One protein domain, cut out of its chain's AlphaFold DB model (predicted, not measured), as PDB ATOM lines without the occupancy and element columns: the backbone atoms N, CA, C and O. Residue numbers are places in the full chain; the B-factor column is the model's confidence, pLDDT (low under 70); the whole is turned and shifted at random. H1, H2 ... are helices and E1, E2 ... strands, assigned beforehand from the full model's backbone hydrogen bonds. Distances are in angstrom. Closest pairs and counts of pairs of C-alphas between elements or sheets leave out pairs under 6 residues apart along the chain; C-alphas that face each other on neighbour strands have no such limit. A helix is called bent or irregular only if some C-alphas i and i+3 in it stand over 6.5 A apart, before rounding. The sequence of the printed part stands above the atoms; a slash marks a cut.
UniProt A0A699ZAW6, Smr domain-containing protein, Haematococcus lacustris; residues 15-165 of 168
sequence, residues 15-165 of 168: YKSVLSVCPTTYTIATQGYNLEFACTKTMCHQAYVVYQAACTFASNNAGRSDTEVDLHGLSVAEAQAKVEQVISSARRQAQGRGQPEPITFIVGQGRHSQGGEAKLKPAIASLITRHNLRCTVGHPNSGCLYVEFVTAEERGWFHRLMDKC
ATOM      1  N   TYR A  15     144.408  87.977  98.568       42.34
ATOM      2  CA  TYR A  15     145.167  89.234  98.423       42.34
ATOM      3  C   TYR A  15     146.475  89.111  97.606       42.34
ATOM      4  O   TYR A  15     146.939  90.087  97.016       42.34
ATOM      5  N   LYS A  16     147.053  87.902  97.494       41.47
ATOM      6  CA  LYS A  16     148.207  87.647  96.609       41.47
ATOM      7  C   LYS A  16     147.864  87.757  95.116       41.47
ATOM      8  O   LYS A  16     148.754  88.095  94.341       41.47
ATOM      9  N   SER A  17     146.614  87.515  94.705       38.03
ATOM     10  CA  SER A  17     146.187  87.677  93.305       38.03
ATOM     11  C   SER A  17     145.742  89.110  92.977       38.03
ATOM     12  O   SER A  17     145.844  89.530  91.826       38.03
ATOM     13  N   VAL A  18     145.348  89.906  93.981       41.50
ATOM     14  CA  VAL A  18     144.895  91.305  93.813       41.50
ATOM     15  C   VAL A  18     146.035  92.256  93.420       41.50
ATOM     16  O   VAL A  18     145.804  93.216  92.691       41.50
ATOM     17  N   LEU A  19     147.290  91.959  93.782       43.12
ATOM     18  CA  LEU A  19     148.453  92.745  93.327       43.12
ATOM     19  C   LEU A  19     148.667  92.712  91.798       43.12
ATOM     20  O   LEU A  19     149.398  93.551  91.272       43.12
ATOM     21  N   SER A  20     148.044  91.765  91.082       40.72
ATOM     22  CA  SER A  20     148.065  91.694  89.614       40.72
ATOM     23  C   SER A  20     146.906  92.453  88.954       40.72
ATOM     24  O   SER A  20     146.924  92.628  87.737       40.72
ATOM     25  N   VAL A  21     145.893  92.879  89.715       43.56
ATOM     26  CA  VAL A  21     144.636  93.418  89.174       43.56
ATOM     27  C   VAL A  21     144.252  94.703  89.912       43.56
ATOM     28  O   VAL A  21     143.220  94.780  90.565       43.56
ATOM     29  N   CYS A  22     145.086  95.739  89.824       36.91
ATOM     30  CA  CYS A  22     144.669  97.088  90.212       36.91
ATOM     31  C   CYS A  22     144.217  97.861  88.967       36.91
ATOM     32  O   CYS A  22     145.056  98.406  88.251       36.91
ATOM     33  N   PRO A  23     142.900  97.986  88.742       50.41
ATOM     34  CA  PRO A  23     142.375  99.254  88.281       50.41
ATOM     35  C   PRO A  23     141.180  99.620  89.158       50.41
ATOM     36  O   PRO A  23     140.097  99.049  89.048       50.41
ATOM     37  N   THR A  24     141.360 100.569  90.066       50.28
ATOM     38  CA  THR A  24     140.207 101.192  90.722       50.28
ATOM     39  C   THR A  24     140.547 102.646  90.976       50.28
ATOM     40  O   THR A  24     141.096 103.027  92.006       50.28
ATOM     41  N   THR A  25     140.310 103.459  89.952       46.47
ATOM     42  CA  THR A  25     140.155 104.904  90.084       46.47
ATOM     43  C   THR A  25     138.930 105.138  90.968       46.47
ATOM     44  O   THR A  25     137.846 104.644  90.660       46.47
ATOM     45  N   TYR A  26     139.096 105.846  92.083       44.06
ATOM     46  CA  TYR A  26     137.981 106.253  92.937       44.06
ATOM     47  C   TYR A  26     137.685 107.726  92.671       44.06
ATOM     48  O   TYR A  26     138.519 108.588  92.938       44.06
ATOM     49  N   THR A  27     136.498 108.011  92.141       34.91
ATOM     50  CA  THR A  27     136.017 109.382  91.948       34.91
ATOM     51  C   THR A  27     135.254 109.807  93.194       34.91
ATOM     52  O   THR A  27     134.181 109.275  93.479       34.91
ATOM     53  N   ILE A  28     135.790 110.767  93.945       39.38
ATOM     54  CA  ILE A  28     135.054 111.415  95.034       39.38
ATOM     55  C   ILE A  28     134.404 112.664  94.436       39.38
ATOM     56  O   ILE A  28     135.094 113.613  94.075       39.38
ATOM     57  N   ALA A  29     133.080 112.653  94.280       33.84
ATOM     58  CA  ALA A  29     132.336 113.804  93.781       33.84
ATOM     59  C   ALA A  29     132.151 114.831  94.910       33.84
ATOM     60  O   ALA A  29     131.156 114.811  95.632       33.84
ATOM     61  N   THR A  30     133.122 115.723  95.087       46.81
ATOM     62  CA  THR A  30     132.953 116.939  95.894       46.81
ATOM     63  C   THR A  30     132.624 118.120  94.986       46.81
ATOM     64  O   THR A  30     133.116 118.204  93.863       46.81
ATOM     65  N   GLN A  31     131.745 119.003  95.463       42.38
ATOM     66  CA  GLN A  31     131.143 120.130  94.739       42.38
ATOM     67  C   GLN A  31     132.129 120.867  93.803       42.38
ATOM     68  O   GLN A  31     132.879 121.734  94.240       42.38
ATOM     69  N   GLY A  32     132.082 120.552  92.502       44.06
ATOM     70  CA  GLY A  32     132.660 121.373  91.430       44.06
ATOM     71  C   GLY A  32     134.055 121.009  90.906       44.06
ATOM     72  O   GLY A  32     134.535 121.712  90.022       44.06
ATOM     73  N   TYR A  33     134.705 119.939  91.373       43.09
ATOM     74  CA  TYR A  33     136.010 119.510  90.844       43.09
ATOM     75  C   TYR A  33     136.129 117.983  90.807       43.09
ATOM     76  O   TYR A  33     135.984 117.309  91.824       43.09
ATOM     77  N   ASN A  34     136.418 117.435  89.624       40.59
ATOM     78  CA  ASN A  34     136.756 116.022  89.463       40.59
ATOM     79  C   ASN A  34     138.248 115.853  89.767       40.59
ATOM     80  O   ASN A  34     139.090 116.287  88.983       40.59
ATOM     81  N   LEU A  35     138.580 115.251  90.907       44.84
ATOM     82  CA  LEU A  35     139.945 114.824  91.212       44.84
ATOM     83  C   LEU A  35     140.038 113.314  90.976       44.84
ATOM     84  O   LEU A  35     139.511 112.523  91.757       44.84
ATOM     85  N   GLU A  36     140.686 112.916  89.883       45.12
ATOM     86  CA  GLU A  36     141.008 111.515  89.615       45.12
ATOM     87  C   GLU A  36     142.291 111.138  90.361       45.12
ATOM     88  O   GLU A  36     143.383 111.597  90.029       45.12
ATOM     89  N   PHE A  37     142.173 110.280  91.376       50.62
ATOM     90  CA  PHE A  37     143.329 109.657  92.014       50.62
ATOM     91  C   PHE A  37     143.526 108.254  91.439       50.62
ATOM     92  O   PHE A  37     142.716 107.351  91.660       50.62
ATOM     93  N   ALA A  38     144.623 108.053  90.711       53.38
ATOM     94  CA  ALA A  38     145.071 106.716  90.345       53.38
ATOM     95  C   ALA A  38     145.711 106.048  91.578       53.38
ATOM     96  O   ALA A  38     146.702 106.572  92.094       53.38
ATOM     97  N   CYS A  39     145.199 104.891  92.047       52.16
ATOM     98  CA  CYS A  39     145.975 104.047  92.975       52.16
ATOM     99  C   CYS A  39     147.236 103.631  92.225       52.16
ATOM    100  O   CYS A  39     147.199 102.758  91.357       52.16
ATOM    101  N   THR A  40     148.361 104.272  92.520       60.00
ATOM    102  CA  THR A  40     149.638 103.790  92.007       60.00
ATOM    103  C   THR A  40     149.931 102.434  92.650       60.00
ATOM    104  O   THR A  40     149.521 102.165  93.781       60.00
ATOM    105  N   LYS A  41     150.683 101.567  91.962       60.09
ATOM    106  CA  LYS A  41     151.145 100.282  92.521       60.09
ATOM    107  C   LYS A  41     151.789 100.455  93.909       60.09
ATOM    108  O   LYS A  41     151.657  99.587  94.768       60.09
ATOM    109  N   THR A  42     152.417 101.608  94.141       65.25
ATOM    110  CA  THR A  42     152.983 102.028  95.426       65.25
ATOM    111  C   THR A  42     151.923 102.207  96.515       65.25
ATOM    112  O   THR A  42     152.111 101.688  97.609       65.25
ATOM    113  N   MET A  43     150.794 102.866  96.230       68.88
ATOM    114  CA  MET A  43     149.707 103.061  97.204       68.88
ATOM    115  C   MET A  43     149.073 101.731  97.619       68.88
ATOM    116  O   MET A  43     148.877 101.469  98.804       68.88
ATOM    117  N   CYS A  44     148.802 100.862  96.648       67.00
ATOM    118  CA  CYS A  44     148.192  99.562  96.896       67.00
ATOM    119  C   CYS A  44     149.170  98.627  97.668       67.00
ATOM    120  O   CYS A  44     148.756  97.897  98.569       67.00
ATOM    121  N   HIS A  45     150.487  98.720  97.422       72.62
ATOM    122  CA  HIS A  45     151.507  98.044  98.238       72.62
ATOM    123  C   HIS A  45     151.593  98.602  99.671       72.62
ATOM    124  O   HIS A  45     151.636  97.828 100.624       72.62
ATOM    125  N   GLN A  46     151.575  99.927  99.842       72.69
ATOM    126  CA  GLN A  46     151.578 100.564 101.165       72.69
ATOM    127  C   GLN A  46     150.351 100.156 101.992       72.69
ATOM    128  O   GLN A  46     150.490  99.827 103.167       72.69
ATOM    129  N   ALA A  47     149.167 100.098 101.373       75.69
ATOM    130  CA  ALA A  47     147.947  99.629 102.028       75.69
ATOM    131  C   ALA A  47     148.066  98.174 102.510       75.69
ATOM    132  O   ALA A  47     147.653  97.860 103.626       75.69
ATOM    133  N   TYR A  48     148.683  97.298 101.710       77.94
ATOM    134  CA  TYR A  48     148.938  95.914 102.110       77.94
ATOM    135  C   TYR A  48     149.889  95.812 103.304       77.94
ATOM    136  O   TYR A  48     149.627  95.039 104.220       77.94
ATOM    137  N   VAL A  49     150.969  96.599 103.321       79.19
ATOM    138  CA  VAL A  49     151.918  96.616 104.447       79.19
ATOM    139  C   VAL A  49     151.211  97.038 105.736       79.19
ATOM    140  O   VAL A  49     151.303  96.331 106.737       79.19
ATOM    141  N   VAL A  50     150.413  98.111 105.686       79.06
ATOM    142  CA  VAL A  50     149.625  98.582 106.838       79.06
ATOM    143  C   VAL A  50     148.620  97.525 107.304       79.06
ATOM    144  O   VAL A  50     148.477  97.293 108.504       79.06
ATOM    145  N   TYR A  51     147.933  96.864 106.368       83.44
ATOM    146  CA  TYR A  51     146.999  95.783 106.684       83.44
ATOM    147  C   TYR A  51     147.707  94.606 107.366       83.44
ATOM    148  O   TYR A  51     147.253  94.140 108.408       83.44
ATOM    149  N   GLN A  52     148.850  94.174 106.830       82.50
ATOM    150  CA  GLN A  52     149.632  93.084 107.405       82.50
ATOM    151  C   GLN A  52     150.116  93.413 108.814       82.50
ATOM    152  O   GLN A  52     149.946  92.598 109.716       82.50
ATOM    153  N   ALA A  53     150.632  94.622 109.034       81.00
ATOM    154  CA  ALA A  53     151.024  95.081 110.360       81.00
ATOM    155  C   ALA A  53     149.844  95.071 111.347       81.00
ATOM    156  O   ALA A  53     149.986  94.628 112.488       81.00
ATOM    157  N   ALA A  54     148.656  95.503 110.911       85.19
ATOM    158  CA  ALA A  54     147.450  95.456 111.732       85.19
ATOM    159  C   ALA A  54     147.031  94.015 112.072       85.19
ATOM    160  O   ALA A  54     146.687  93.746 113.223       85.19
ATOM    161  N   CYS A  55     147.102  93.090 111.112       83.88
ATOM    162  CA  CYS A  55     146.832  91.671 111.336       83.88
ATOM    163  C   CYS A  55     147.841  91.048 112.302       83.88
ATOM    164  O   CYS A  55     147.427  90.414 113.267       83.88
ATOM    165  N   THR A  56     149.144  91.280 112.109       85.75
ATOM    166  CA  THR A  56     150.192  90.813 113.029       85.75
ATOM    167  C   THR A  56     149.953  91.339 114.440       85.75
ATOM    168  O   THR A  56     149.943  90.561 115.389       85.75
ATOM    169  N   PHE A  57     149.676  92.637 114.589       88.94
ATOM    170  CA  PHE A  57     149.362  93.225 115.889       88.94
ATOM    171  C   PHE A  57     148.118  92.590 116.520       88.94
ATOM    172  O   PHE A  57     148.146  92.234 117.695       88.94
ATOM    173  N   ALA A  58     147.033  92.422 115.760       88.19
ATOM    174  CA  ALA A  58     145.793  91.843 116.267       88.19
ATOM    175  C   ALA A  58     145.969  90.377 116.682       88.19
ATOM    176  O   ALA A  58     145.524  89.997 117.760       88.19
ATOM    177  N   SER A  59     146.650  89.568 115.867       89.44
ATOM    178  CA  SER A  59     146.939  88.166 116.178       89.44
ATOM    179  C   SER A  59     147.846  88.024 117.393       89.44
ATOM    180  O   SER A  59     147.596  87.166 118.230       89.44
ATOM    181  N   ASN A  60     148.856  88.886 117.527       87.94
ATOM    182  CA  ASN A  60     149.718  88.880 118.699       87.94
ATOM    183  C   ASN A  60     148.911  89.250 119.946       87.94
ATOM    184  O   ASN A  60     148.939  88.543 120.944       87.94
ATOM    185  N   ASN A  61     148.150  90.336 119.916       90.06
ATOM    186  CA  ASN A  61     147.439  90.814 121.102       90.06
ATOM    187  C   ASN A  61     146.124  90.058 121.380       90.06
ATOM    188  O   ASN A  61     145.450  90.348 122.366       90.06
ATOM    189  N   ALA A  62     145.765  89.069 120.556       89.12
ATOM    190  CA  ALA A  62     144.589  88.237 120.772       89.12
ATOM    191  C   ALA A  62     144.726  87.435 122.079       89.12
ATOM    192  O   ALA A  62     145.573  86.553 122.200       89.12
ATOM    193  N   GLY A  63     143.872  87.740 123.059       84.56
ATOM    194  CA  GLY A  63     143.842  87.048 124.353       84.56
ATOM    195  C   GLY A  63     144.857  87.547 125.388       84.56
ATOM    196  O   GLY A  63     145.030  86.886 126.411       84.56
ATOM    197  N   ARG A  64     145.519  88.687 125.149       86.94
ATOM    198  CA  ARG A  64     146.371  89.362 126.145       86.94
ATOM    199  C   ARG A  64     145.571  90.329 127.017       86.94
ATOM    200  O   ARG A  64     144.442  90.677 126.679       86.94
ATOM    201  N   SER A  65     146.141  90.727 128.155       86.19
ATOM    202  CA  SER A  65     145.532  91.736 129.025       86.19
ATOM    203  C   SER A  65     145.619  93.131 128.405       86.19
ATOM    204  O   SER A  65     146.529  93.428 127.636       86.19
ATOM    205  N   ASP A  66     144.722  94.029 128.814       81.38
ATOM    206  CA  ASP A  66     144.721  95.430 128.357       81.38
ATOM    207  C   ASP A  66     145.986  96.210 128.780       81.38
ATOM    208  O   ASP A  66     146.289  97.273 128.235       81.38
ATOM    209  N   THR A  67     146.740  95.675 129.743       87.00
ATOM    210  CA  THR A  67     148.001  96.222 130.261       87.00
ATOM    211  C   THR A  67     149.242  95.644 129.579       87.00
ATOM    212  O   THR A  67     150.350  96.108 129.848       87.00
ATOM    213  N   GLU A  68     149.098  94.664 128.685       90.38
ATOM    214  CA  GLU A  68     150.205  94.053 127.949       90.38
ATOM    215  C   GLU A  68     150.025  94.240 126.444       90.38
ATOM    216  O   GLU A  68     149.063  93.764 125.847       90.38
ATOM    217  N   VAL A  69     150.986  94.912 125.809       92.44
ATOM    218  CA  VAL A  69     150.930  95.216 124.378       92.44
ATOM    219  C   VAL A  69     152.140  94.638 123.669       92.44
ATOM    220  O   VAL A  69     153.278  95.053 123.888       92.44
ATOM    221  N   ASP A  70     151.886  93.702 122.768       91.81
ATOM    222  CA  ASP A  70     152.901  93.068 121.951       91.81
ATOM    223  C   ASP A  70     153.082  93.789 120.613       91.81
ATOM    224  O   ASP A  70     152.156  93.908 119.806       91.81
ATOM    225  N   LEU A  71     154.300  94.283 120.403       89.88
ATOM    226  CA  LEU A  71     154.734  95.027 119.226       89.88
ATOM    227  C   LEU A  71     155.766  94.241 118.407       89.88
ATOM    228  O   LEU A  71     156.362  94.796 117.481       89.88
ATOM    229  N   HIS A  72     156.021  92.970 118.740       85.62
ATOM    230  CA  HIS A  72     156.978  92.173 117.988       85.62
ATOM    231  C   HIS A  72     156.527  92.012 116.531       85.62
ATOM    232  O   HIS A  72     155.342  91.889 116.223       85.62
ATOM    233  N   GLY A  73     157.498  92.006 115.620       81.50
ATOM    234  CA  GLY A  73     157.240  91.846 114.190       81.50
ATOM    235  C   GLY A  73     156.729  93.105 113.483       81.50
ATOM    236  O   GLY A  73     156.634  93.085 112.260       81.50
ATOM    237  N   LEU A  74     156.461  94.198 114.207       86.31
ATOM    238  CA  LEU A  74     156.140  95.493 113.606       86.31
ATOM    239  C   LEU A  74     157.403  96.276 113.234       86.31
ATOM    240  O   LEU A  74     158.455  96.146 113.870       86.31
ATOM    241  N   SER A  75     157.288  97.143 112.227       86.62
ATOM    242  CA  SER A  75     158.317  98.146 111.961       86.62
ATOM    243  C   SER A  75     158.336  99.221 113.056       86.62
ATOM    244  O   SER A  75     157.373  99.413 113.801       86.62
ATOM    245  N   VAL A  76     159.438  99.970 113.139       87.19
ATOM    246  CA  VAL A  76     159.600 101.039 114.139       87.19
ATOM    247  C   VAL A  76     158.486 102.085 114.042       87.19
ATOM    248  O   VAL A  76     157.934 102.473 115.068       87.19
ATOM    249  N   ALA A  77     158.126 102.509 112.828       86.81
ATOM    250  CA  ALA A  77     157.095 103.524 112.617       86.81
ATOM    251  C   ALA A  77     155.700 103.025 113.035       86.81
ATOM    252  O   ALA A  77     154.960 103.736 113.713       86.81
ATOM    253  N   GLU A  78     155.357 101.784 112.682       87.44
ATOM    254  CA  GLU A  78     154.071 101.173 113.042       87.44
ATOM    255  C   GLU A  78     153.949 100.976 114.554       87.44
ATOM    256  O   GLU A  78     152.915 101.289 115.147       87.44
ATOM    257  N   ALA A  79     155.023 100.505 115.191       90.31
ATOM    258  CA  ALA A  79     155.059 100.329 116.632       90.31
ATOM    259  C   ALA A  79     154.923 101.667 117.367       90.31
ATOM    260  O   ALA A  79     154.140 101.753 118.310       90.31
ATOM    261  N   GLN A  80     155.615 102.724 116.920       91.31
ATOM    262  CA  GLN A  80     155.481 104.064 117.505       91.31
ATOM    263  C   GLN A  80     154.038 104.571 117.428       91.31
ATOM    264  O   GLN A  80     153.483 104.979 118.447       91.31
ATOM    265  N   ALA A  81     153.399 104.452 116.261       91.06
ATOM    266  CA  ALA A  81     152.001 104.845 116.085       91.06
ATOM    267  C   ALA A  81     151.056 104.070 117.023       91.06
ATOM    268  O   ALA A  81     150.131 104.643 117.603       91.06
ATOM    269  N   LYS A  82     151.296 102.766 117.222       90.81
ATOM    270  CA  LYS A  82     150.504 101.956 118.160       90.81
ATOM    271  C   LYS A  82     150.744 102.329 119.617       90.81
ATOM    272  O   LYS A  82     149.773 102.433 120.365       90.81
ATOM    273  N   VAL A  83     151.984 102.597 120.015       92.44
ATOM    274  CA  VAL A  83     152.300 103.075 121.369       92.44
ATOM    275  C   VAL A  83     151.614 104.409 121.661       92.44
ATOM    276  O   VAL A  83     150.991 104.548 122.713       92.44
ATOM    277  N   GLU A  84     151.643 105.364 120.730       91.88
ATOM    278  CA  GLU A  84     150.944 106.647 120.889       91.88
ATOM    279  C   GLU A  84     149.433 106.462 121.062       91.88
ATOM    280  O   GLU A  84     148.818 107.091 121.933       91.88
ATOM    281  N   GLN A  85     148.837 105.565 120.272       90.94
ATOM    282  CA  GLN A  85     147.420 105.228 120.371       90.94
ATOM    283  C   GLN A  85     147.083 104.659 121.759       90.94
ATOM    284  O   GLN A  85     146.124 105.117 122.381       90.94
ATOM    285  N   VAL A  86     147.893 103.715 122.253       90.88
ATOM    286  CA  VAL A  86     147.723 103.049 123.556       90.88
ATOM    287  C   VAL A  86     147.882 104.032 124.720       90.88
ATOM    288  O   VAL A  86     147.033 104.085 125.610       90.88
ATOM    289  N   ILE A  87     148.922 104.871 124.699       89.94
ATOM    290  CA  ILE A  87     149.141 105.911 125.717       89.94
ATOM    291  C   ILE A  87     147.952 106.879 125.744       89.94
ATOM    292  O   ILE A  87     147.462 107.251 126.813       89.94
ATOM    293  N   SER A  88     147.461 107.274 124.570       89.56
ATOM    294  CA  SER A  88     146.334 108.198 124.443       89.56
ATOM    295  C   SER A  88     145.016 107.583 124.917       89.56
ATOM    296  O   SER A  88     144.206 108.274 125.535       89.56
ATOM    297  N   SER A  89     144.765 106.295 124.656       88.38
ATOM    298  CA  SER A  89     143.597 105.600 125.210       88.38
ATOM    299  C   SER A  89     143.693 105.439 126.721       88.38
ATOM    300  O   SER A  89     142.726 105.764 127.403       88.38
ATOM    301  N   ALA A  90     144.852 105.042 127.251       87.81
ATOM    302  CA  ALA A  90     145.056 104.872 128.688       87.81
ATOM    303  C   ALA A  90     144.839 106.189 129.451       87.81
ATOM    304  O   ALA A  90     144.096 106.230 130.430       87.81
ATOM    305  N   ARG A  91     145.385 107.306 128.945       85.56
ATOM    306  CA  ARG A  91     145.151 108.643 129.520       85.56
ATOM    307  C   ARG A  91     143.671 109.026 129.520       85.56
ATOM    308  O   ARG A  91     143.191 109.565 130.512       85.56
ATOM    309  N   ARG A  92     142.944 108.750 128.433       85.75
ATOM    310  CA  ARG A  92     141.501 109.044 128.343       85.75
ATOM    311  C   ARG A  92     140.674 108.197 129.305       85.75
ATOM    312  O   ARG A  92     139.763 108.721 129.931       85.75
ATOM    313  N   GLN A  93     140.992 106.914 129.447       82.88
ATOM    314  CA  GLN A  93     140.297 106.032 130.388       82.88
ATOM    315  C   GLN A  93     140.544 106.446 131.847       82.88
ATOM    316  O   GLN A  93     139.630 106.411 132.670       82.88
ATOM    317  N   ALA A  94     141.757 106.909 132.149       80.31
ATOM    318  CA  ALA A  94     142.148 107.366 133.476       80.31
ATOM    319  C   ALA A  94     141.447 108.664 133.913       80.31
ATOM    320  O   ALA A  94     141.102 108.802 135.085       80.31
ATOM    321  N   GLN A  95     141.129 109.577 132.985       73.12
ATOM    322  CA  GLN A  95     140.434 110.840 133.296       73.12
ATOM    323  C   GLN A  95     139.117 110.656 134.075       73.12
ATOM    324  O   GLN A  95     138.710 111.575 134.779       73.12
ATOM    325  N   GLY A  96     138.470 109.488 133.983       65.75
ATOM    326  CA  GLY A  96     137.259 109.166 134.747       65.75
ATOM    327  C   GLY A  96     137.451 108.235 135.952       65.75
ATOM    328  O   GLY A  96     136.493 108.033 136.691       65.75
ATOM    329  N   ARG A  97     138.634 107.628 136.145       65.19
ATOM    330  CA  ARG A  97     138.862 106.553 137.140       65.19
ATOM    331  C   ARG A  97     140.090 106.743 138.039       65.19
ATOM    332  O   ARG A  97     140.257 105.970 138.975       65.19
ATOM    333  N   GLY A  98     140.926 107.755 137.794       74.25
ATOM    334  CA  GLY A  98     142.127 108.029 138.587       74.25
ATOM    335  C   GLY A  98     143.408 107.944 137.761       74.25
ATOM    336  O   GLY A  98     143.479 108.501 136.669       74.25
ATOM    337  N   GLN A  99     144.450 107.299 138.289       75.62
ATOM    338  CA  GLN A  99     145.707 107.126 137.551       75.62
ATOM    339  C   GLN A  99     145.592 105.984 136.529       75.62
ATOM    340  O   GLN A  99     144.946 104.979 136.829       75.62
ATOM    341  N   PRO A 100     146.195 106.111 135.330       82.44
ATOM    342  CA  PRO A 100     146.227 105.016 134.372       82.44
ATOM    343  C   PRO A 100     147.074 103.861 134.909       82.44
ATOM    344  O   PRO A 100     148.118 104.086 135.525       82.44
ATOM    345  N   GLU A 101     146.642 102.633 134.635       86.38
ATOM    346  CA  GLU A 101     147.424 101.445 134.965       86.38
ATOM    347  C   GLU A 101     148.743 101.414 134.176       86.38
ATOM    348  O   GLU A 101     148.814 101.919 133.050       86.38
ATOM    349  N   PRO A 102     149.808 100.843 134.761       88.69
ATOM    350  CA  PRO A 102     151.070 100.666 134.067       88.69
ATOM    351  C   PRO A 102     150.934  99.661 132.920       88.69
ATOM    352  O   PRO A 102     150.201  98.678 133.013       88.69
ATOM    353  N   ILE A 103     151.666  99.909 131.835       92.00
ATOM    354  CA  ILE A 103     151.577  99.142 130.590       92.00
ATOM    355  C   ILE A 103     152.927  98.501 130.296       92.00
ATOM    356  O   ILE A 103     153.966  99.159 130.338       92.00
ATOM    357  N   THR A 104     152.912  97.220 129.948       92.38
ATOM    358  CA  THR A 104     154.096  96.472 129.523       92.38
ATOM    359  C   THR A 104     154.098  96.336 128.008       92.38
ATOM    360  O   THR A 104     153.241  95.668 127.435       92.38
ATOM    361  N   PHE A 105     155.085  96.933 127.342       91.44
ATOM    362  CA  PHE A 105     155.298  96.761 125.906       91.44
ATOM    363  C   PHE A 105     156.298  95.636 125.637       91.44
ATOM    364  O   PHE A 105     157.434  95.678 126.108       91.44
ATOM    365  N   ILE A 106     155.908  94.652 124.833       90.19
ATOM    366  CA  ILE A 106     156.768  93.545 124.408       90.19
ATOM    367  C   ILE A 106     157.361  93.916 123.046       90.19
ATOM    368  O   ILE A 106     156.670  93.936 122.033       90.19
ATOM    369  N   VAL A 107     158.654  94.244 123.026       86.12
ATOM    370  CA  VAL A 107     159.401  94.621 121.808       86.12
ATOM    371  C   VAL A 107     160.244  93.464 121.255       86.12
ATOM    372  O   VAL A 107     160.707  93.513 120.117       86.12
ATOM    373  N   GLY A 108     160.432  92.405 122.047       77.38
ATOM    374  CA  GLY A 108     161.247  91.241 121.699       77.38
ATOM    375  C   GLY A 108     162.740  91.420 122.016       77.38
ATOM    376  O   GLY A 108     163.245  92.525 122.193       77.38
ATOM    377  N   GLN A 109     163.470  90.304 122.119       67.56
ATOM    378  CA  GLN A 109     164.883  90.286 122.549       67.56
ATOM    379  C   GLN A 109     165.892  90.641 121.439       67.56
ATOM    380  O   GLN A 109     167.090  90.677 121.694       67.56
ATOM    381  N   GLY A 110     165.449  90.834 120.193       62.81
ATOM    382  CA  GLY A 110     166.329  91.186 119.068       62.81
ATOM    383  C   GLY A 110     167.256  90.075 118.549       62.81
ATOM    384  O   GLY A 110     167.923  90.286 117.539       62.81
ATOM    385  N   ARG A 111     167.254  88.880 119.163       56.94
ATOM    386  CA  ARG A 111     168.177  87.759 118.862       56.94
ATOM    387  C   ARG A 111     168.107  87.214 117.424       56.94
ATOM    388  O   ARG A 111     169.031  86.531 117.007       56.94
ATOM    389  N   HIS A 112     167.043  87.521 116.677       49.09
ATOM    390  CA  HIS A 112     166.819  87.051 115.301       49.09
ATOM    391  C   HIS A 112     166.590  88.178 114.283       49.09
ATOM    392  O   HIS A 112     166.188  87.910 113.152       49.09
ATOM    393  N   SER A 113     166.821  89.442 114.651       51.41
ATOM    394  CA  SER A 113     166.722  90.523 113.666       51.41
ATOM    395  C   SER A 113     167.854  90.376 112.639       51.41
ATOM    396  O   SER A 113     169.031  90.388 113.005       51.41
ATOM    397  N   GLN A 114     167.513  90.193 111.357       48.84
ATOM    398  CA  GLN A 114     168.468  90.290 110.246       48.84
ATOM    399  C   GLN A 114     169.045  91.715 110.248       48.84
ATOM    400  O   GLN A 114     168.456  92.629 109.680       48.84
ATOM    401  N   GLY A 115     170.142  91.932 110.976       50.22
ATOM    402  CA  GLY A 115     170.740  93.257 111.160       50.22
ATOM    403  C   GLY A 115     171.336  93.542 112.539       50.22
ATOM    404  O   GLY A 115     171.931  94.598 112.700       50.22
ATOM    405  N   GLY A 116     171.210  92.642 113.522       44.97
ATOM    406  CA  GLY A 116     172.013  92.675 114.759       44.97
ATOM    407  C   GLY A 116     171.696  93.782 115.775       44.97
ATOM    408  O   GLY A 116     172.145  93.690 116.913       44.97
ATOM    409  N   GLU A 117     170.876  94.775 115.432       52.00
ATOM    410  CA  GLU A 117     170.446  95.830 116.351       52.00
ATOM    411  C   GLU A 117     168.929  95.814 116.521       52.00
ATOM    412  O   GLU A 117     168.164  95.986 115.569       52.00
ATOM    413  N   ALA A 118     168.477  95.655 117.765       63.94
ATOM    414  CA  ALA A 118     167.072  95.739 118.139       63.94
ATOM    415  C   ALA A 118     166.567  97.192 118.062       63.94
ATOM    416  O   ALA A 118     166.220  97.769 119.087       63.94
ATOM    417  N   LYS A 119     166.512  97.792 116.862       78.44
ATOM    418  CA  LYS A 119     166.145  99.207 116.617       78.44
ATOM    419  C   LYS A 119     164.793  99.608 117.213       78.44
ATOM    420  O   LYS A 119     164.570 100.778 117.508       78.44
ATOM    421  N   LEU A 120     163.910  98.635 117.430       82.81
ATOM    422  CA  LEU A 120     162.606  98.836 118.048       82.81
ATOM    423  C   LEU A 120     162.714  99.291 119.512       82.81
ATOM    424  O   LEU A 120     162.039 100.229 119.925       82.81
ATOM    425  N   LYS A 121     163.611  98.678 120.290       83.69
ATOM    426  CA  LYS A 121     163.757  98.930 121.729       83.69
ATOM    427  C   LYS A 121     164.166 100.380 122.061       83.69
ATOM    428  O   LYS A 121     163.434 101.014 122.823       83.69
ATOM    429  N   PRO A 122     165.253 100.952 121.498       85.56
ATOM    430  CA  PRO A 122     165.620 102.341 121.766       85.56
ATOM    431  C   PRO A 122     164.612 103.330 121.164       85.56
ATOM    432  O   PRO A 122     164.377 104.384 121.749       85.56
ATOM    433  N   ALA A 123     163.964 102.996 120.042       88.25
ATOM    434  CA  ALA A 123     162.980 103.876 119.414       88.25
ATOM    435  C   ALA A 123     161.703 104.043 120.251       88.25
ATOM    436  O   ALA A 123     161.192 105.159 120.373       88.25
ATOM    437  N   ILE A 124     161.201 102.955 120.846       88.75
ATOM    438  CA  ILE A 124     160.041 103.008 121.742       88.75
ATOM    439  C   ILE A 124     160.420 103.644 123.083       88.75
ATOM    440  O   ILE A 124     159.687 104.506 123.561       88.75
ATOM    441  N   ALA A 125     161.586 103.317 123.650       87.12
ATOM    442  CA  ALA A 125     162.066 103.964 124.873       87.12
ATOM    443  C   ALA A 125     162.175 105.493 124.708       87.12
ATOM    444  O   ALA A 125     161.645 106.242 125.525       87.12
ATOM    445  N   SER A 126     162.769 105.961 123.603       87.31
ATOM    446  CA  SER A 126     162.853 107.390 123.281       87.31
ATOM    447  C   SER A 126     161.469 108.040 123.162       87.31
ATOM    448  O   SER A 126     161.254 109.133 123.687       87.31
ATOM    449  N   LEU A 127     160.504 107.361 122.530       89.69
ATOM    450  CA  LEU A 127     159.127 107.845 122.422       89.69
ATOM    451  C   LEU A 127     158.469 108.015 123.803       89.69
ATOM    452  O   LEU A 127     157.859 109.047 124.070       89.69
ATOM    453  N   ILE A 128     158.627 107.037 124.696       89.19
ATOM    454  CA  ILE A 128     158.058 107.061 126.051       89.19
ATOM    455  C   ILE A 128     158.650 108.217 126.871       89.19
ATOM    456  O   ILE A 128     157.903 108.967 127.508       89.19
ATOM    457  N   THR A 129     159.969 108.425 126.789       84.44
ATOM    458  CA  THR A 129     160.651 109.550 127.442       84.44
ATOM    459  C   THR A 129     160.118 110.898 126.946       84.44
ATOM    460  O   THR A 129     159.860 111.788 127.759       84.44
ATOM    461  N   ARG A 130     159.851 111.044 125.637       86.06
ATOM    462  CA  ARG A 130     159.223 112.260 125.074       86.06
ATOM    463  C   ARG A 130     157.810 112.514 125.597       86.06
ATOM    464  O   ARG A 130     157.389 113.664 125.661       86.06
ATOM    465  N   HIS A 131     157.083 111.473 125.995       84.38
ATOM    466  CA  HIS A 131     155.765 111.607 126.621       84.38
ATOM    467  C   HIS A 131     155.820 111.862 128.136       84.38
ATOM    468  O   HIS A 131     154.759 111.881 128.774       84.38
ATOM    469  N   ASN A 132     157.020 112.071 128.699       82.75
ATOM    470  CA  ASN A 132     157.283 112.231 130.130       82.75
ATOM    471  C   ASN A 132     156.744 111.063 130.961       82.75
ATOM    472  O   ASN A 132     156.188 111.270 132.034       82.75
ATOM    473  N   LEU A 133     156.863 109.842 130.449       86.00
ATOM    474  CA  LEU A 133     156.478 108.626 131.160       86.00
ATOM    475  C   LEU A 133     157.728 107.947 131.729       86.00
ATOM    476  O   LEU A 133     158.824 108.086 131.180       86.00
ATOM    477  N   ARG A 134     157.574 107.206 132.830       85.88
ATOM    478  CA  ARG A 134     158.678 106.437 133.410       85.88
ATOM    479  C   ARG A 134     158.810 105.129 132.639       85.88
ATOM    480  O   ARG A 134     157.838 104.389 132.525       85.88
ATOM    481  N   CYS A 135     159.993 104.872 132.086       86.06
ATOM    482  CA  CYS A 135     160.291 103.655 131.337       86.06
ATOM    483  C   CYS A 135     161.321 102.816 132.095       86.06
ATOM    484  O   CYS A 135     162.438 103.276 132.331       86.06
ATOM    485  N   THR A 136     160.958 101.582 132.425       87.75
ATOM    486  CA  THR A 136     161.860 100.578 132.989       87.75
ATOM    487  C   THR A 136     162.124  99.519 131.931       87.75
ATOM    488  O   THR A 136     161.255  98.734 131.545       87.75
ATOM    489  N   VAL A 137     163.352  99.514 131.429       84.38
ATOM    490  CA  VAL A 137     163.789  98.584 130.393       84.38
ATOM    491  C   VAL A 137     164.112  97.227 131.018       84.38
ATOM    492  O   VAL A 137     164.860  97.155 131.985       84.38
ATOM    493  N   GLY A 138     163.620  96.138 130.426       78.75
ATOM    494  CA  GLY A 138     164.006  94.782 130.824       78.75
ATOM    495  C   GLY A 138     163.176  94.167 131.951       78.75
ATOM    496  O   GLY A 138     163.564  93.126 132.475       78.75
ATOM    497  N   HIS A 139     162.043  94.774 132.306       78.38
ATOM    498  CA  HIS A 139     161.108  94.240 133.291       78.38
ATOM    499  C   HIS A 139     159.774  93.878 132.614       78.38
ATOM    500  O   HIS A 139     159.261  94.700 131.851       78.38
ATOM    501  N   PRO A 140     159.209  92.672 132.832       77.38
ATOM    502  CA  PRO A 140     159.767  91.534 133.582       77.38
ATOM    503  C   PRO A 140     160.880  90.767 132.838       77.38
ATOM    504  O   PRO A 140     161.652  90.055 133.470       77.38
ATOM    505  N   ASN A 141     160.992  90.919 131.513       82.81
ATOM    506  CA  ASN A 141     161.994  90.245 130.676       82.81
ATOM    507  C   ASN A 141     162.815  91.256 129.860       82.81
ATOM    508  O   ASN A 141     162.337  92.343 129.545       82.81
ATOM    509  N   SER A 142     164.016  90.876 129.406       77.44
ATOM    510  CA  SER A 142     164.938  91.744 128.636       77.44
ATOM    511  C   SER A 142     164.361  92.331 127.331       77.44
ATOM    512  O   SER A 142     164.863  93.348 126.838       77.44
ATOM    513  N   GLY A 143     163.313  91.701 126.789       81.94
ATOM    514  CA  GLY A 143     162.549  92.134 125.613       81.94
ATOM    515  C   GLY A 143     161.267  92.915 125.928       81.94
ATOM    516  O   GLY A 143     160.465  93.121 125.019       81.94
ATOM    517  N   CYS A 144     161.061  93.318 127.183       87.88
ATOM    518  CA  CYS A 144     159.911  94.098 127.632       87.88
ATOM    519  C   CYS A 144     160.330  95.507 128.074       87.88
ATOM    520  O   CYS A 144     161.449  95.729 128.551       87.88
ATOM    521  N   LEU A 145     159.413  96.454 127.913       88.88
ATOM    522  CA  LEU A 145     159.496  97.822 128.404       88.88
ATOM    523  C   LEU A 145     158.296  98.061 129.316       88.88
ATOM    524  O   LEU A 145     157.162  98.104 128.844       88.88
ATOM    525  N   TYR A 146     158.549  98.212 130.608       90.12
ATOM    526  CA  TYR A 146     157.516  98.542 131.577       90.12
ATOM    527  C   TYR A 146     157.352 100.059 131.648       90.12
ATOM    528  O   TYR A 146     158.341 100.785 131.788       90.12
ATOM    529  N   VAL A 147     156.123 100.543 131.494       90.44
ATOM    530  CA  VAL A 147     155.815 101.969 131.386       90.44
ATOM    531  C   VAL A 147     154.809 102.374 132.437       90.44
ATOM    532  O   VAL A 147     153.707 101.836 132.508       90.44
ATOM    533  N   GLU A 148     155.181 103.383 133.213       88.81
ATOM    534  CA  GLU A 148     154.363 103.911 134.293       88.81
ATOM    535  C   GLU A 148     154.005 105.371 134.021       88.81
ATOM    536  O   GLU A 148     154.825 106.187 133.574       88.81
ATOM    537  N   PHE A 149     152.749 105.704 134.304       85.75
ATOM    538  CA  PHE A 149     152.236 107.054 134.164       85.75
ATOM    539  C   PHE A 149     152.571 107.856 135.417       85.75
ATOM    540  O   PHE A 149     152.085 107.563 136.502       85.75
ATOM    541  N   VAL A 150     153.403 108.885 135.255       79.50
ATOM    542  CA  VAL A 150     153.740 109.796 136.354       79.50
ATOM    543  C   VAL A 150     152.616 110.802 136.593       79.50
ATOM    544  O   VAL A 150     152.021 111.362 135.652       79.50
ATOM    545  N   THR A 151     152.359 111.050 137.872       71.06
ATOM    546  CA  THR A 151     151.378 112.033 138.330       71.06
ATOM    547  C   THR A 151     151.854 113.460 138.040       71.06
ATOM    548  O   THR A 151     153.028 113.707 137.759       71.06
ATOM    549  N   ALA A 152     150.939 114.434 138.068       65.12
ATOM    550  CA  ALA A 152     151.282 115.830 137.791       65.12
ATOM    551  C   ALA A 152     152.300 116.411 138.794       65.12
ATOM    552  O   ALA A 152     153.126 117.230 138.397       65.12
ATOM    553  N   GLU A 153     152.284 115.955 140.049       63.22
ATOM    554  CA  GLU A 153     153.220 116.385 141.096       63.22
ATOM    555  C   GLU A 153     154.640 115.851 140.852       63.22
ATOM    556  O   GLU A 153     155.621 116.580 140.995       63.22
ATOM    557  N   GLU A 154     154.764 114.611 140.374       62.16
ATOM    558  CA  GLU A 154     156.059 113.989 140.073       62.16
ATOM    559  C   GLU A 154     156.721 114.579 138.816       62.16
ATOM    560  O   GLU A 154     157.953 114.604 138.714       62.16
ATOM    561  N   ARG A 155     155.940 115.125 137.867       61.53
ATOM    562  CA  ARG A 155     156.462 115.719 136.616       61.53
ATOM    563  C   ARG A 155     157.466 116.848 136.851       61.53
ATOM    564  O   ARG A 155     158.402 116.985 136.063       61.53
ATOM    565  N   GLY A 156     157.298 117.626 137.925       57.31
ATOM    566  CA  GLY A 156     158.156 118.774 138.243       57.31
ATOM    567  C   GLY A 156     159.601 118.395 138.591       57.31
ATOM    568  O   GLY A 156     160.530 119.121 138.236       57.31
ATOM    569  N   TRP A 157     159.809 117.238 139.228       58.84
ATOM    570  CA  TRP A 157     161.147 116.710 139.520       58.84
ATOM    571  C   TRP A 157     161.671 115.810 138.396       58.84
ATOM    572  O   TRP A 157     162.843 115.909 138.027       58.84
ATOM    573  N   PHE A 158     160.798 114.999 137.785       52.09
ATOM    574  CA  PHE A 158     161.167 114.081 136.704       52.09
ATOM    575  C   PHE A 158     161.701 114.792 135.452       52.09
ATOM    576  O   PHE A 158     162.651 114.301 134.845       52.09
ATOM    577  N   HIS A 159     161.168 115.963 135.077       53.22
ATOM    578  CA  HIS A 159     161.683 116.724 133.927       53.22
ATOM    579  C   HIS A 159     163.158 117.122 134.103       53.22
ATOM    580  O   HIS A 159     163.931 117.062 133.156       53.22
ATOM    581  N   ARG A 160     163.570 117.436 135.338       56.72
ATOM    582  CA  ARG A 160     164.943 117.833 135.682       56.72
ATOM    583  C   ARG A 160     165.934 116.650 135.689       56.72
ATOM    584  O   ARG A 160     167.140 116.866 135.749       56.72
ATOM    585  N   LEU A 161     165.430 115.411 135.662       55.16
ATOM    586  CA  LEU A 161     166.203 114.158 135.689       55.16
ATOM    587  C   LEU A 161     166.252 113.440 134.330       55.16
ATOM    588  O   LEU A 161     167.213 112.722 134.062       55.16
ATOM    589  N   MET A 162     165.252 113.638 133.465       52.50
ATOM    590  CA  MET A 162     165.158 112.972 132.156       52.50
ATOM    591  C   MET A 162     166.228 113.421 131.140       52.50
ATOM    592  O   MET A 162     166.461 112.702 130.169       52.50
ATOM    593  N   ASP A 163     166.974 114.498 131.417       50.56
ATOM    594  CA  ASP A 163     168.222 114.853 130.708       50.56
ATOM    595  C   ASP A 163     169.339 113.800 130.866       50.56
ATOM    596  O   ASP A 163     170.378 113.877 130.212       50.56
ATOM    597  N   LYS A 164     169.144 112.792 131.727       43.72
ATOM    598  CA  LYS A 164     170.094 111.698 131.969       43.72
ATOM    599  C   LYS A 164     169.554 110.325 131.582       43.72
ATOM    600  O   LYS A 164     169.981 109.334 132.169       43.72
ATOM    601  N   CYS A 165     168.631 110.228 130.625       41.28
ATOM    602  CA  CYS A 165     168.211 108.928 130.093       41.28
ATOM    603  C   CYS A 165     169.385 108.277 129.326       41.28
ATOM    604  O   CYS A 165     169.476 108.346 128.103       41.28
TER     605      CYS A 165
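AT A GLANCE: This is residues 15 to 165 of the 168 residues of the protein "Smr domain-containing protein" of Haematococcus lacustris (UniProt A0A699ZAW6). A small four-stranded sheet with H3 and H4 packed over one face makes the body, and the long helix H2 runs out from the sheet's E1 edge like an arm. At the arm's far end lie the short H1 and a long loop, of which residues 29 to 34 stick out free, while H5 lies beyond the body at the other end. The printed part has 151 residues, with five named helices and four named strands in the order H1 H2 E1 H3 E2 H4 E3 E4 H5; the sheet, E1 E2 E4 E3, is mixed, and the class is mixed, helices and strands. The whole is loose, with a radius of gyration of the C-alphas of 19.8 A and spans of 56 by 44 by 33 A.

IN THESE COORDINATES: Find C-alpha 15 at (145.167, 89.234, 98.423), where H1, residues 15 to 18, begins. H2, residues 41 to 61, runs 30.3 A from C-alpha 41 at (151.145, 100.282, 92.521). Next come E1, residues 68 to 70, and H3, residues 76 to 94, 26.8 A long. After E2, residues 103 to 106, look for H4, residues 120 to 130, 15.5 A long. E3, residues 134 to 137, and E4, residues 144 to 148, form a hairpin. H5, residues 152 to 158, ends at C-alpha 158, (161.167, 114.081, 136.704); it is neither bent nor irregular, but only just: C-alphas 153 and 156 are 6.2 A apart.

HOW THE PARTS SIT: Start at the sheet. E1 and E2 are parallel, with N 106 and O 69 2.8 A apart; E2 and E4 are antiparallel, with N 105 and O 145 at 2.8 A; E4 and E3 are antiparallel, with N 136 and O 146 at 2.8 A. H3 and H4 are on one face, two layers, a sheet and helices over it. E1, H3, E2 is a strand-helix-strand unit, two parallel neighbour strands joined through a helix, and E2, H4, E3 is a split one, with E4 between its strands; both crossovers are right-handed. H4 lies over E4 and E3 at a height over the sheet of 9.4 A, along the strands. With its residues 76 to 83 alone H3 touches H4, at a steep tilt of 41 degrees, the closest C-alphas being those of Val 76 and Leu 120, 5.4 A. H2 only grazes the sheet with residues 56 to 61; its closest C-alphas to E1 are those of Asn 61 and Asp 70, 6.0 A. H1 and H5 are not on the sheet. In H2, H3 and H4 every O i to N i+4 pair is within hydrogen-bond range; in H5 1 of 3 is, beside 1 of 4 O i to N i+3 pairs, and H1 is too short for an O i to N i+4 pair.

THE WHOLE: The C-alphas farthest apart, of Gly 32 and Pro 140, are 58.3 A apart. The printed part has no cut; the links H1 to H2 and E2 to H4 are long. Mean pLDDT of the printed part is 72.6, and residues 15 to 44, 96 to 97, 109 to 118 and 152 to 165 are under 70.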